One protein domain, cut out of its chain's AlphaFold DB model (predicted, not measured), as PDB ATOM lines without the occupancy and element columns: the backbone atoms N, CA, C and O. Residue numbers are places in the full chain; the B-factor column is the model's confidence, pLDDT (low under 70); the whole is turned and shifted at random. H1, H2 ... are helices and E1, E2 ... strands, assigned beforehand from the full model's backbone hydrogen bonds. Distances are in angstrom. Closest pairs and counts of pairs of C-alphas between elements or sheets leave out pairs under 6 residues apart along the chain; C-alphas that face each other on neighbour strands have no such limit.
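This is residues 205 to 261 of the 261 residues of an uncharacterized protein of Rhizophagus clarus (UniProt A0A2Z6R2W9). With little regular structure, the domain is mostly loops built on a short strand pair, E1 and E2, side by side, with helix H2 over the pair and the long stretch of residues 222 to 237, with no named element, making a wide loop from H1 back to H2; residues 217 to 223, of which 218 to 221 belong to H1, stick out at one end. The 57 printed residues hold E1, H1, H2 and E2 in that order, a mixed class with 19 residues in named elements and an antiparallel sheet E1 - E2. It is elongated, 40 by 25 by 18 A, and only just loose, close to compact, with a radius of gyration of the C-alphas of 12.5 A.

E1, residues 209 to 211, begins at C-alpha 209 (-7.957, 40.648, 16.305). H1 is residues 218 to 221. H2, residues 238 to 246, is 12.0 A long. E2, residues 253 to 255, ends at C-alpha 255 (-4.741, 38.510, 14.504).

E1 and E2 are antiparallel at 175 degrees, with N 210 and O 254 2.8 A apart, within hydrogen-bond range. The closest C-alphas of H2 and E2, Leu 242 and Val 254, are 7.7 A apart. H1 is apart from E2 and H2. Every O i to N i+4 pair of H2 is within hydrogen-bond range; H1 is too short for one.

The C-alphas farthest apart, Gln 219 and Lys 261, are 41.1 A apart. The printed part has no cut. The link H1 to H2 is long, 16 residues. Residues 205 to 208 and 261 have pLDDT under 70.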
ATOM      1  N   LYS A 205     -15.427  39.851  15.416       47.84
ATOM      2  CA  LYS A 205     -16.159  39.218  16.525       47.84
ATOM      3  C   LYS A 205     -15.314  38.219  17.310       47.84
ATOM      4  O   LYS A 205     -15.690  37.843  18.418       47.84
ATOM      5  N   ASN A 206     -14.165  37.816  16.776       53.84
ATOM      6  CA  ASN A 206     -13.199  37.011  17.500       53.84
ATOM      7  C   ASN A 206     -12.276  37.974  18.254       53.84
ATOM      8  O   ASN A 206     -11.548  38.735  17.621       53.84
ATOM      9  N   GLY A 207     -12.257  37.924  19.592       57.75
ATOM     10  CA  GLY A 207     -11.417  38.774  20.463       57.75
ATOM     11  C   GLY A 207      -9.893  38.641  20.273       57.75
ATOM     12  O   GLY A 207      -9.114  39.136  21.083       57.75
ATOM     13  N   ASN A 208      -9.470  37.982  19.199       64.75
ATOM     14  CA  ASN A 208      -8.093  37.716  18.824       64.75
ATOM     15  C   ASN A 208      -7.549  38.715  17.792       64.75
ATOM     16  O   ASN A 208      -6.379  38.622  17.431       64.75
ATOM     17  N   VAL A 209      -8.383  39.622  17.267       71.31
ATOM     18  CA  VAL A 209      -7.957  40.648  16.305       71.31
ATOM     19  C   VAL A 209      -7.795  41.991  17.011       71.31
ATOM     20  O   VAL A 209      -8.759  42.564  17.513       71.31
ATOM     21  N   ILE A 210      -6.574  42.520  17.020       72.88
ATOM     22  CA  ILE A 210      -6.250  43.870  17.480       72.88
ATOM     23  C   ILE A 210      -6.118  44.749  16.244       72.88
ATOM     24  O   ILE A 210      -5.224  44.543  15.428       72.88
ATOM     25  N   ILE A 211      -6.978  45.755  16.113       75.00
ATOM     26  CA  ILE A 211      -6.805  46.811  15.112       75.00
ATOM     27  C   ILE A 211      -6.295  48.043  15.848       75.00
ATOM     28  O   ILE A 211      -6.982  48.567  16.727       75.00
ATOM     29  N   THR A 212      -5.117  48.545  15.477       73.12
ATOM     30  CA  THR A 212      -4.489  49.707  16.138       73.12
ATOM     31  C   THR A 212      -5.205  51.030  15.830       73.12
ATOM     32  O   THR A 212      -4.774  52.095  16.263       73.12
ATOM     33  N   ARG A 213      -6.326  50.957  15.093       73.25
ATOM     34  CA  ARG A 213      -7.078  52.062  14.472       73.25
ATOM     35  C   ARG A 213      -6.240  52.909  13.520       73.25
ATOM     36  O   ARG A 213      -6.683  53.977  13.109       73.25
ATOM     37  N   TYR A 214      -5.052  52.435  13.163       74.88
ATOM     38  CA  TYR A 214      -4.224  53.106  12.191       74.88
ATOM     39  C   TYR A 214      -4.819  52.939  10.792       74.88
ATOM     40  O   TYR A 214      -5.144  51.826  10.381       74.88
ATOM     41  N   ILE A 215      -4.965  54.051  10.076       74.12
ATOM     42  CA  ILE A 215      -5.414  54.067   8.688       74.12
ATOM     43  C   ILE A 215      -4.187  54.448   7.857       74.12
ATOM     44  O   ILE A 215      -3.746  55.594   7.957       74.12
ATOM     45  N   PRO A 216      -3.595  53.506   7.104       73.38
ATOM     46  CA  PRO A 216      -2.444  53.805   6.260       73.38
ATOM     47  C   PRO A 216      -2.831  54.803   5.165       73.38
ATOM     48  O   PRO A 216      -3.892  54.684   4.545       73.38
ATOM     49  N   GLN A 217      -1.963  55.786   4.930       81.00
ATOM     50  CA  GLN A 217      -2.130  56.779   3.865       81.00
ATOM     51  C   GLN A 217      -1.879  56.136   2.487       81.00
ATOM     52  O   GLN A 217      -1.217  55.104   2.406       81.00
ATOM     53  N   ASP A 218      -2.379  56.727   1.398       74.12
ATOM     54  CA  ASP A 218      -2.399  56.111   0.055       74.12
ATOM     55  C   ASP A 218      -1.038  55.566  -0.427       74.12
ATOM     56  O   ASP A 218      -0.975  54.517  -1.065       74.12
ATOM     57  N   GLN A 219       0.073  56.221  -0.072       70.69
ATOM     58  CA  GLN A 219       1.420  55.732  -0.400       70.69
ATOM     59  C   GLN A 219       1.858  54.535   0.465       70.69
ATOM     60  O   GLN A 219       2.542  53.644  -0.030       70.69
ATOM     61  N   GLU A 220       1.435  54.473   1.728       75.50
ATOM     62  CA  GLU A 220       1.775  53.392   2.664       75.50
ATOM     63  C   GLU A 220       0.964  52.117   2.398       75.50
ATOM     64  O   GLU A 220       1.430  51.017   2.686       75.50
ATOM     65  N   GLN A 221      -0.232  52.242   1.812       70.75
ATOM     66  CA  GLN A 221      -1.081  51.094   1.472       70.75
ATOM     67  C   GLN A 221      -0.412  50.143   0.473       70.75
ATOM     68  O   GLN A 221      -0.609  48.934   0.555       70.75
ATOM     69  N   THR A 222       0.419  50.665  -0.434       71.38
ATOM     70  CA  THR A 222       1.153  49.842  -1.414       71.38
ATOM     71  C   THR A 222       2.328  49.072  -0.807       71.38
ATOM     72  O   THR A 222       2.846  48.153  -1.434       71.38
ATOM     73  N   GLN A 223       2.729  49.420   0.420       75.75
ATOM     74  CA  GLN A 223       3.824  48.790   1.161       75.75
ATOM     75  C   GLN A 223       3.321  47.951   2.342       75.75
ATOM     76  O   GLN A 223       4.120  47.470   3.147       75.75
ATOM     77  N   LEU A 224       2.001  47.780   2.470       83.31
ATOM     78  CA  LEU A 224       1.420  46.953   3.514       83.31
ATOM     79  C   LEU A 224       1.734  45.480   3.241       83.31
ATOM     80  O   LEU A 224       1.420  44.948   2.179       83.31
ATOM     81  N   LEU A 225       2.345  44.829   4.225       82.75
ATOM     82  CA  LEU A 225       2.678  43.413   4.179       82.75
ATOM     83  C   LEU A 225       1.955  42.687   5.308       82.75
ATOM     84  O   LEU A 225       2.039  43.094   6.468       82.75
ATOM     85  N   ASP A 226       1.303  41.582   4.962       85.00
ATOM     86  CA  ASP A 226       0.760  40.643   5.936       85.00
ATOM     87  C   ASP A 226       1.830  39.601   6.274       85.00
ATOM     88  O   ASP A 226       2.320  38.878   5.404       85.00
ATOM     89  N   LEU A 227       2.203  39.524   7.553       85.00
ATOM     90  CA  LEU A 227       3.179  38.562   8.057       85.00
ATOM     91  C   LEU A 227       2.493  37.529   8.951       85.00
ATOM     92  O   LEU A 227       1.742  37.877   9.863       85.00
ATOM     93  N   VAL A 228       2.808  36.252   8.729       84.50
ATOM     94  CA  VAL A 228       2.407  35.157   9.618       84.50
ATOM     95  C   VAL A 228       3.617  34.743  10.444       84.50
ATOM     96  O   VAL A 228       4.624  34.294   9.900       84.50
ATOM     97  N   VAL A 229       3.513  34.905  11.760       84.19
ATOM     98  CA  VAL A 229       4.566  34.548  12.717       84.19
ATOM     99  C   VAL A 229       4.115  33.323  13.504       84.19
ATOM    100  O   VAL A 229       3.032  33.323  14.094       84.19
ATOM    101  N   TYR A 230       4.943  32.282  13.495       86.06
ATOM    102  CA  TYR A 230       4.742  31.057  14.269       86.06
ATOM    103  C   TYR A 230       5.538  31.107  15.580       86.06
ATOM    104  O   TYR A 230       6.314  32.032  15.806       86.06
ATOM    105  N   ASP A 231       5.308  30.127  16.457       85.44
ATOM    106  CA  ASP A 231       6.053  29.938  17.714       85.44
ATOM    107  C   ASP A 231       5.968  31.110  18.708       85.44
ATOM    108  O   ASP A 231       6.846  31.334  19.544       85.44
ATOM    109  N   ILE A 232       4.855  31.846  18.667       83.06
ATOM    110  CA  ILE A 232       4.543  32.869  19.665       83.06
ATOM    111  C   ILE A 232       4.177  32.179  20.982       83.06
ATOM    112  O   ILE A 232       3.295  31.319  21.039       83.06
ATOM    113  N   LEU A 233       4.835  32.587  22.066       80.62
ATOM    114  CA  LEU A 233       4.571  32.058  23.400       80.62
ATOM    115  C   LEU A 233       3.113  32.312  23.810       80.62
ATOM    116  O   LEU A 233       2.663  33.454  23.839       80.62
ATOM    117  N   ALA A 234       2.416  31.265  24.257       81.62
ATOM    118  CA  ALA A 234       1.019  31.353  24.704       81.62
ATOM    119  C   ALA A 234       0.790  32.321  25.883       81.62
ATOM    120  O   ALA A 234      -0.338  32.729  26.140       81.62
ATOM    121  N   LYS A 235       1.857  32.693  26.604       86.81
ATOM    122  CA  LYS A 235       1.808  33.655  27.716       86.81
ATOM    123  C   LYS A 235       1.759  35.119  27.263       86.81
ATOM    124  O   LYS A 235       1.587  35.992  28.107       86.81
ATOM    125  N   TRP A 236       2.006  35.405  25.983       85.81
ATOM    126  CA  TRP A 236       1.986  36.774  25.476       85.81
ATOM    127  C   TRP A 236       0.544  37.217  25.285       85.81
ATOM    128  O   TRP A 236      -0.179  36.675  24.450       85.81
ATOM    129  N   ASP A 237       0.134  38.215  26.062       85.44
ATOM    130  CA  ASP A 237      -1.133  38.878  25.823       85.44
ATOM    131  C   ASP A 237      -1.049  39.781  24.581       85.44
ATOM    132  O   ASP A 237       0.017  40.107  24.046       85.44
ATOM    133  N   ASN A 238      -2.224  40.193  24.121       85.38
ATOM    134  CA  ASN A 238      -2.402  41.048  22.957       85.38
ATOM    135  C   ASN A 238      -1.573  42.350  23.039       85.38
ATOM    136  O   ASN A 238      -1.020  42.802  22.035       85.38
ATOM    137  N   TYR A 239      -1.442  42.935  24.234       85.12
ATOM    138  CA  TYR A 239      -0.687  44.171  24.451       85.12
ATOM    139  C   TYR A 239       0.826  43.955  24.402       85.12
ATOM    140  O   TYR A 239       1.527  44.736  23.762       85.12
ATOM    141  N   THR A 240       1.333  42.888  25.024       88.25
ATOM    142  CA  THR A 240       2.752  42.506  25.004       88.25
ATOM    143  C   THR A 240       3.199  42.193  23.585       88.25
ATOM    144  O   THR A 240       4.272  42.617  23.159       88.25
ATOM    145  N   LEU A 241       2.358  41.493  22.823       88.12
ATOM    146  CA  LEU A 241       2.621  41.194  21.424       88.12
ATOM    147  C   LEU A 241       2.706  42.486  20.602       88.12
ATOM    148  O   LEU A 241       3.691  42.695  19.895       88.12
ATOM    149  N   LEU A 242       1.731  43.389  20.741       87.75
ATOM    150  CA  LEU A 242       1.742  44.659  20.018       87.75
ATOM    151  C   LEU A 242       2.924  45.552  20.418       87.75
ATOM    152  O   LEU A 242       3.526  46.177  19.552       87.75
ATOM    153  N   ALA A 243       3.278  45.608  21.704       87.56
ATOM    154  CA  ALA A 243       4.423  46.373  22.186       87.56
ATOM    155  C   ALA A 243       5.735  45.838  21.603       87.56
ATOM    156  O   ALA A 243       6.563  46.620  21.143       87.56
ATOM    157  N   ASN A 244       5.899  44.512  21.571       87.88
ATOM    158  CA  ASN A 244       7.067  43.892  20.966       87.88
ATOM    159  C   ASN A 244       7.117  44.150  19.465       87.88
ATOM    160  O   ASN A 244       8.150  44.619  19.017       87.88
ATOM    161  N   LEU A 245       6.029  43.941  18.713       87.88
ATOM    162  CA  LEU A 245       5.991  44.218  17.269       87.88
ATOM    163  C   LEU A 245       6.154  45.713  16.948       87.88
ATOM    164  O   LEU A 245       6.807  46.072  15.972       87.88
ATOM    165  N   GLY A 246       5.624  46.598  17.791       86.38
ATOM    166  CA  GLY A 246       5.728  48.049  17.633       86.38
ATOM    167  C   GLY A 246       7.163  48.577  17.700       86.38
ATOM    168  O   GLY A 246       7.444  49.642  17.157       86.38
ATOM    169  N   ARG A 247       8.098  47.829  18.306       87.12
ATOM    170  CA  ARG A 247       9.538  48.159  18.275       87.12
ATOM    171  C   ARG A 247      10.166  47.979  16.888       87.12
ATOM    172  O   ARG A 247      11.253  48.494  16.658       87.12
ATOM    173  N   TRP A 248       9.508  47.244  15.996       76.44
ATOM    174  CA  TRP A 248      10.034  46.838  14.689       76.44
ATOM    175  C   TRP A 248       9.474  47.693  13.562       76.44
ATOM    176  O   TRP A 248      10.100  47.842  12.519       76.44
ATOM    177  N   GLY A 249       8.289  48.253  13.770       84.00
ATOM    178  CA  GLY A 249       7.623  49.070  12.782       84.00
ATOM    179  C   GLY A 249       6.193  49.374  13.179       84.00
ATOM    180  O   GLY A 249       5.721  49.063  14.276       84.00
ATOM    181  N   LYS A 250       5.487  50.012  12.256       87.38
ATOM    182  CA  LYS A 250       4.111  50.431  12.468       87.38
ATOM    183  C   LYS A 250       3.165  49.267  12.202       87.38
ATOM    184  O   LYS A 250       3.002  48.836  11.067       87.38
ATOM    185  N   VAL A 251       2.532  48.770  13.255       87.44
ATOM    186  CA  VAL A 251       1.585  47.655  13.168       87.44
ATOM    187  C   VAL A 251       0.177  48.192  12.915       87.44
ATOM    188  O   VAL A 251      -0.315  49.038  13.668       87.44
ATOM    189  N   ILE A 252      -0.488  47.698  11.871       86.38
ATOM    190  CA  ILE A 252      -1.851  48.122  11.499       86.38
ATOM    191  C   ILE A 252      -2.899  47.228  12.165       86.38
ATOM    192  O   ILE A 252      -3.851  47.696  12.797       86.38
ATOM    193  N   SER A 253      -2.704  45.920  12.060       87.19
ATOM    194  CA  SER A 253      -3.554  44.927  12.690       87.19
ATOM    195  C   SER A 253      -2.734  43.706  13.088       87.19
ATOM    196  O   SER A 253      -1.689  43.413  12.512       87.19
ATOM    197  N   VAL A 254      -3.206  43.003  14.109       86.88
ATOM    198  CA  VAL A 254      -2.689  41.700  14.515       86.88
ATOM    199  C   VAL A 254      -3.881  40.785  14.679       86.88
ATOM    200  O   VAL A 254      -4.860  41.169  15.311       86.88
ATOM    201  N   SER A 255      -3.794  39.566  14.158       86.38
ATOM    202  CA  SER A 255      -4.741  38.510  14.504       86.38
ATOM    203  C   SER A 255      -3.999  37.311  15.073       86.38
ATOM    204  O   SER A 255      -3.006  36.871  14.498       86.38
ATOM    205  N   THR A 256      -4.475  36.781  16.195       84.00
ATOM    206  CA  THR A 256      -3.936  35.554  16.783       84.00
ATOM    207  C   THR A 256      -4.872  34.378  16.511       84.00
ATOM    208  O   THR A 256      -6.103  34.487  16.506       84.00
ATOM    209  N   ARG A 257      -4.293  33.211  16.239       83.38
ATOM    210  CA  ARG A 257      -5.045  31.965  16.067       83.38
ATOM    211  C   ARG A 257      -4.406  30.905  16.945       83.38
ATOM    212  O   ARG A 257      -3.213  30.651  16.832       83.38
ATOM    213  N   VAL A 258      -5.203  30.308  17.825       80.62
ATOM    214  CA  VAL A 258      -4.759  29.185  18.655       80.62
ATOM    215  C   VAL A 258      -4.947  27.913  17.843       80.62
ATOM    216  O   VAL A 258      -6.069  27.600  17.438       80.62
ATOM    217  N   TYR A 259      -3.857  27.192  17.596       78.06
ATOM    218  CA  TYR A 259      -3.933  25.867  16.999       78.06
ATOM    219  C   TYR A 259      -4.443  24.888  18.061       78.06
ATOM    220  O   TYR A 259      -3.794  24.689  19.088       78.06
ATOM    221  N   LYS A 260      -5.635  24.324  17.848       76.88
ATOM    222  CA  LYS A 260      -6.137  23.220  18.672       76.88
ATOM    223  C   LYS A 260      -5.541  21.927  18.126       76.88
ATOM    224  O   LYS A 260      -5.617  21.697  16.922       76.88
ATOM    225  N   LYS A 261      -4.913  21.156  19.010       66.81
ATOM    226  CA  LYS A 261      -4.392  19.823  18.713       66.81
ATOM    227  C   LYS A 261      -5.507  18.789  18.799       66.81
ATOM    228  O   LYS A 261      -6.432  19.020  19.611       66.81
TER     229      LYS A 261